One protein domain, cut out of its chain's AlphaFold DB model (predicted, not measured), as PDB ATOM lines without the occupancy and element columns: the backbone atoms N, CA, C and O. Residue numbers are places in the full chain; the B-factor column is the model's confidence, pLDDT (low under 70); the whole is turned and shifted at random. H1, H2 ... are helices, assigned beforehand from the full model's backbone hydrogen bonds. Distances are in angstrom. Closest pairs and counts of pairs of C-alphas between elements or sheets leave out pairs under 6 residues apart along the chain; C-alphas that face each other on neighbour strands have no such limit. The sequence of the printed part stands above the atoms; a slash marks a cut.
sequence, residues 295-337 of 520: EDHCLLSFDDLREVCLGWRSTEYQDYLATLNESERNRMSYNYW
ATOM      1  N   GLU A 295      34.404  35.209 -25.212       87.56
ATOM      2  CA  GLU A 295      32.990  34.925 -24.975       87.56
ATOM      3  C   GLU A 295      32.485  33.961 -26.054       87.56
ATOM      4  O   GLU A 295      31.993  32.877 -25.716       87.56
ATOM      5  N   ASP A 296      32.721  34.278 -27.326       89.31
ATOM      6  CA  ASP A 296      32.343  33.450 -28.469       89.31
ATOM      7  C   ASP A 296      33.009  32.068 -28.428       89.31
ATOM      8  O   ASP A 296      32.333  31.042 -28.594       89.31
ATOM      9  N   HIS A 297      34.303  31.998 -28.086       90.00
ATOM     10  CA  HIS A 297      35.005  30.718 -27.898       90.00
ATOM     11  C   HIS A 297      34.306  29.847 -26.860       90.00
ATOM     12  O   HIS A 297      34.057  28.659 -27.080       90.00
ATOM     13  N   CYS A 298      33.968  30.430 -25.712       90.44
ATOM     14  CA  CYS A 298      33.357  29.704 -24.611       90.44
ATOM     15  C   CYS A 298      31.890  29.321 -24.877       90.44
ATOM     16  O   CYS A 298      31.402  28.337 -24.305       90.44
ATOM     17  N   LEU A 299      31.183  30.066 -25.734       88.06
ATOM     18  CA  LEU A 299      29.811  29.766 -26.147       88.06
ATOM     19  C   LEU A 299      29.741  28.705 -27.253       88.06
ATOM     20  O   LEU A 299      28.792  27.916 -27.270       88.06
ATOM     21  N   LEU A 300      30.734  28.647 -28.143       87.06
ATOM     22  CA  LEU A 300      30.774  27.708 -29.270       87.06
ATOM     23  C   LEU A 300      31.535  26.410 -28.947       87.06
ATOM     24  O   LEU A 300      31.154  25.338 -29.429       87.06
ATOM     25  N   SER A 301      32.558  26.464 -28.089       85.38
ATOM     26  CA  SER A 301      33.365  25.307 -27.680       85.38
ATOM     27  C   SER A 301      32.897  24.714 -26.347       85.38
ATOM     28  O   SER A 301      33.417  24.999 -25.266       85.38
ATOM     29  N   PHE A 302      31.900  23.826 -26.401       82.62
ATOM     30  CA  PHE A 302      31.328  23.214 -25.190       82.62
ATOM     31  C   PHE A 302      32.274  22.264 -24.442       82.62
ATOM     32  O   PHE A 302      32.061  22.024 -23.246       82.62
ATOM     33  N   ASP A 303      33.291  21.749 -25.134       87.75
ATOM     34  CA  ASP A 303      34.286  20.821 -24.597       87.75
ATOM     35  C   ASP A 303      35.361  21.525 -23.748       87.75
ATOM     36  O   ASP A 303      36.096  20.864 -23.010       87.75
ATOM     37  N   ASP A 304      35.431  22.860 -23.789       87.25
ATOM     38  CA  ASP A 304      36.330  23.633 -22.940       87.25
ATOM     39  C   ASP A 304      35.798  23.715 -21.498       87.25
ATOM     40  O   ASP A 304      34.809  24.382 -21.182       87.25
ATOM     41  N   LEU A 305      36.466  22.994 -20.595       87.81
ATOM     42  CA  LEU A 305      36.125  22.923 -19.172       87.81
ATOM     43  C   LEU A 305      36.944  23.890 -18.304       87.81
ATOM     44  O   LEU A 305      36.937  23.760 -17.075       87.81
ATOM     45  N   ARG A 306      37.669  24.846 -18.901       89.94
ATOM     46  CA  ARG A 306      38.369  25.891 -18.140       89.94
ATOM     47  C   ARG A 306      37.367  26.750 -17.371       89.94
ATOM     48  O   ARG A 306      36.243  26.989 -17.812       89.94
ATOM     49  N   GLU A 307      37.782  27.241 -16.204       87.88
ATOM     50  CA  GLU A 307      36.893  27.993 -15.306       87.88
ATOM     51  C   GLU A 307      36.328  29.266 -15.940       87.88
ATOM     52  O   GLU A 307      35.204  29.650 -15.633       87.88
ATOM     53  N   VAL A 308      37.085  29.869 -16.860       87.69
ATOM     54  CA  VAL A 308      36.672  31.044 -17.627       87.69
ATOM     55  C   VAL A 308      35.440  30.714 -18.472       87.69
ATOM     56  O   VAL A 308      34.412  31.371 -18.325       87.69
ATOM     57  N   CYS A 309      35.477  29.629 -19.252       90.12
ATOM     58  CA  CYS A 309      34.346  29.215 -20.085       90.12
ATOM     59  C   CYS A 309      33.163  28.663 -19.294       90.12
ATOM     60  O   CYS A 309      32.009  28.904 -19.650       90.12
ATOM     61  N   LEU A 310      33.416  27.977 -18.176       88.75
ATOM     62  CA  LEU A 310      32.342  27.595 -17.256       88.75
ATOM     63  C   LEU A 310      31.629  28.825 -16.672       88.75
ATOM     64  O   LEU A 310      30.412  28.787 -16.492       88.75
ATOM     65  N   GLY A 311      32.378  29.903 -16.419       87.75
ATOM     66  CA  GLY A 311      31.846  31.198 -16.016       87.75
ATOM     67  C   GLY A 311      30.997  31.857 -17.095       87.75
ATOM     68  O   GLY A 311      29.855  32.214 -16.822       87.75
ATOM     69  N   TRP A 312      31.508  31.984 -18.319       86.75
ATOM     70  CA  TRP A 312      30.766  32.559 -19.451       86.75
ATOM     71  C   TRP A 312      29.474  31.805 -19.770       86.75
ATOM     72  O   TRP A 312      28.426  32.415 -19.955       86.75
ATOM     73  N   ARG A 313      29.500  30.471 -19.709       86.94
ATOM     74  CA  ARG A 313      28.319  29.635 -19.969       86.94
ATOM     75  C   ARG A 313      27.278  29.649 -18.842       86.94
ATOM     76  O   ARG A 313      26.141  29.226 -19.053       86.94
ATOM     77  N   SER A 314      27.644  30.079 -17.634       88.19
ATOM     78  CA  SER A 314      26.723  30.140 -16.498       88.19
ATOM     79  C   SER A 314      26.032  31.498 -16.431       88.19
ATOM     80  O   SER A 314      26.617  32.491 -16.000       88.19
ATOM     81  N   THR A 315      24.745  31.531 -16.783       86.62
ATOM     82  CA  THR A 315      23.929  32.754 -16.699       86.62
ATOM     83  C   THR A 315      23.878  33.308 -15.274       86.62
ATOM     84  O   THR A 315      23.922  34.513 -15.070       86.62
ATOM     85  N   GLU A 316      23.863  32.426 -14.271       87.62
ATOM     86  CA  GLU A 316      23.845  32.792 -12.850       87.62
ATOM     87  C   GLU A 316      25.141  33.493 -12.410       87.62
ATOM     88  O   GLU A 316      25.111  34.385 -11.558       87.62
ATOM     89  N   TYR A 317      26.281  33.103 -12.987       86.56
ATOM     90  CA  TYR A 317      27.567  33.735 -12.708       86.56
ATOM     91  C   TYR A 317      27.684  35.101 -13.387       86.56
ATOM     92  O   TYR A 317      28.138  36.052 -12.755       86.56
ATOM     93  N   GLN A 318      27.226  35.225 -14.635       87.81
ATOM     94  CA  GLN A 318      27.218  36.504 -15.351       87.81
ATOM     95  C   GLN A 318      26.291  37.528 -14.685       87.81
ATOM     96  O   GLN A 318      26.700  38.667 -14.442       87.81
ATOM     97  N   ASP A 319      25.095  37.100 -14.264       88.94
ATOM     98  CA  ASP A 319      24.183  37.927 -13.465       88.94
ATOM     99  C   ASP A 319      24.847  38.387 -12.158       88.94
ATOM    100  O   ASP A 319      24.688  39.534 -11.740       88.94
ATOM    101  N   TYR A 320      25.632  37.516 -11.515       85.31
ATOM    102  CA  TYR A 320      26.377  37.861 -10.307       85.31
ATOM    103  C   TYR A 320      27.490  38.886 -10.575       85.31
ATOM    104  O   TYR A 320      27.588  39.871  -9.840       85.31
ATOM    105  N   LEU A 321      28.286  38.723 -11.638       87.38
ATOM    106  CA  LEU A 321      29.320  39.692 -12.027       87.38
ATOM    107  C   LEU A 321      28.732  41.074 -12.353       87.38
ATOM    108  O   LEU A 321      29.363  42.091 -12.051       87.38
ATOM    109  N   ALA A 322      27.512  41.128 -12.895       86.75
ATOM    110  CA  ALA A 322      26.797  42.377 -13.154       86.75
ATOM    111  C   ALA A 322      26.406  43.135 -11.869       86.75
ATOM    112  O   ALA A 322      26.195  44.348 -11.914       86.75
ATOM    113  N   THR A 323      26.341  42.458 -10.715       86.88
ATOM    114  CA  THR A 323      26.076  43.105  -9.413       86.88
ATOM    115  C   THR A 323      27.316  43.700  -8.747       86.88
ATOM    116  O   THR A 323      27.182  44.441  -7.770       86.88
ATOM    117  N   LEU A 324      28.513  43.377  -9.244       86.62
ATOM    118  CA  LEU A 324      29.787  43.720  -8.616       86.62
ATOM    119  C   LEU A 324      30.449  44.942  -9.261       86.62
ATOM    120  O   LEU A 324      30.333  45.180 -10.466       86.62
ATOM    121  N   ASN A 325      31.222  45.673  -8.453       89.88
ATOM    122  CA  ASN A 325      32.102  46.728  -8.950       89.88
ATOM    123  C   ASN A 325      33.304  46.133  -9.703       89.88
ATOM    124  O   ASN A 325      33.708  44.994  -9.473       89.88
ATOM    125  N   GLU A 326      33.937  46.931 -10.556       82.38
ATOM    126  CA  GLU A 326      35.024  46.510 -11.454       82.38
ATOM    127  C   GLU A 326      36.220  45.863 -10.722       82.38
ATOM    128  O   GLU A 326      36.716  44.807 -11.114       82.38
ATOM    129  N   SER A 327      36.615  46.408  -9.566       83.38
ATOM    130  CA  SER A 327      37.684  45.839  -8.729       83.38
ATOM    131  C   SER A 327      37.325  44.502  -8.073       83.38
ATOM    132  O   SER A 327      38.208  43.723  -7.715       83.38
ATOM    133  N   GLU A 328      36.033  44.265  -7.841       81.50
ATOM    134  CA  GLU A 328      35.520  43.029  -7.242       81.50
ATOM    135  C   GLU A 328      35.317  41.962  -8.319       81.50
ATOM    136  O   GLU A 328      35.661  40.804  -8.089       81.50
ATOM    137  N   ARG A 329      34.869  42.373  -9.513       82.31
ATOM    138  CA  ARG A 329      34.738  41.538 -10.712       82.31
ATOM    139  C   ARG A 329      36.058  40.861 -11.075       82.31
ATOM    140  O   ARG A 329      36.096  39.645 -11.186       82.31
ATOM    141  N   ASN A 330      37.155  41.619 -11.134       76.31
ATOM    142  CA  ASN A 330      38.475  41.077 -11.492       76.31
ATOM    143  C   ASN A 330      39.055  40.097 -10.460       76.31
ATOM    144  O   ASN A 330      39.973  39.341 -10.767       76.31
ATOM    145  N   ARG A 331      38.556  40.107  -9.218       78.44
ATOM    146  CA  ARG A 331      38.985  39.174  -8.159       78.44
ATOM    147  C   ARG A 331      38.086  37.950  -8.048       78.44
ATOM    148  O   ARG A 331      38.412  37.026  -7.303       78.44
ATOM    149  N   MET A 332      36.945  37.964  -8.727       80.69
ATOM    150  CA  MET A 332      35.942  36.922  -8.640       80.69
ATOM    151  C   MET A 332      36.186  35.901  -9.748       80.69
ATOM    152  O   MET A 332      36.049  36.224 -10.921       80.69
ATOM    153  N   SER A 333      36.554  34.671  -9.379       84.06
ATOM    154  CA  SER A 333      36.637  33.552 -10.322       84.06
ATOM    155  C   SER A 333      35.401  32.661 -10.228       84.06
ATOM    156  O   SER A 333      34.773  32.544  -9.169       84.06
ATOM    157  N   TYR A 334      35.072  31.976 -11.327       84.75
ATOM    158  CA  TYR A 334      33.904  31.099 -11.394       84.75
ATOM    159  C   TYR A 334      33.937  30.003 -10.326       84.75
ATOM    160  O   TYR A 334      32.946  29.762  -9.639       84.75
ATOM    161  N   ASN A 335      35.093  29.365 -10.130       86.88
ATOM    162  CA  ASN A 335      35.248  28.321  -9.122       86.88
ATOM    163  C   ASN A 335      35.056  28.850  -7.698       86.88
ATOM    164  O   ASN A 335      34.448  28.167  -6.874       86.88
ATOM    165  N   TYR A 336      35.542  30.059  -7.407       85.75
ATOM    166  CA  TYR A 336      35.358  30.683  -6.101       85.75
ATOM    167  C   TYR A 336      33.885  31.025  -5.846       85.75
ATOM    168  O   TYR A 336      33.356  30.713  -4.779       85.75
ATOM    169  N   TRP A 337      33.186  31.579  -6.838       86.12
ATOM    170  CA  TRP A 337      31.747  31.833  -6.750       86.12
ATOM    171  C   TRP A 337      30.938  30.539  -6.596       86.12
ATOM    172  O   TRP A 337      30.109  30.435  -5.689       86.12
TER     173      TRP A 337
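This is residues 295 to 337 of the 520 residues of an uncharacterized protein of Candidatus Poseidoniales archaeon (UniProt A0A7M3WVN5). Five short helices make an elongated chain of turns: H2 sits between H1, which crosses it nearly at right angles, and H5, while H3 leads away from H2 at a corner to H4 at the far end. From H4 the chain folds back, and H5 packs on H2. The printed part has 43 residues, with five named helices in the order H1, H2, H3, H4, H5 and no named strand, and its class is all helix. It is compact, with a radius of gyration of the C-alphas of 10.4 A, and spans 29 by 15 by 14 A.

H3, residues 315 to 322, and H2, residues 307 to 313, only just touch, with 3 pairs of C-alphas within 8 A, and only at the corner by their link; they stand about perpendicular at 76 degrees, and the closest C-alphas are those of Gly 311 and Tyr 317, 6.0 A apart. H1, residues 295 to 300, touches H2 about perpendicular at 75 degrees, the closest C-alphas, of Cys 298 and Cys 309, being 4.7 A apart. H5, residues 334 to 337, touches H2, the closest C-alphas, of Gly 311 and Tyr 334, being 5.1 A apart. H4, residues 326 to 329, is close to H3 but not clearly touching, the closest C-alphas, of Leu 321 and Arg 329, being 5.9 A apart. H1 and H3 are apart, and so are H4 and H5. In H1, H2 and H3 every O i to N i+4 pair is within hydrogen-bond range; H4 and H5 are too short for such a pair.

H3, the longest helix, measures 10.6 A from its first C-alpha, at (23.929, 32.754, -16.699), to its last. H2 measures 9.9 A and H1 8.7 A, H1 beginning at C-alpha 295 at (32.990, 34.925, -24.975). H4 measures 5.0 A, and H5 measures 5.2 A, ending at C-alpha 337 at (31.747, 31.833, -6.750).

The two C-alphas farthest apart are those of Asp 303 and Asn 325, 30.3 A. The printed part has no cut. The link from H1 to H2 is short, and the other three are tight. The mean pLDDT of the printed part is 86.3, and no printed residue is under 70.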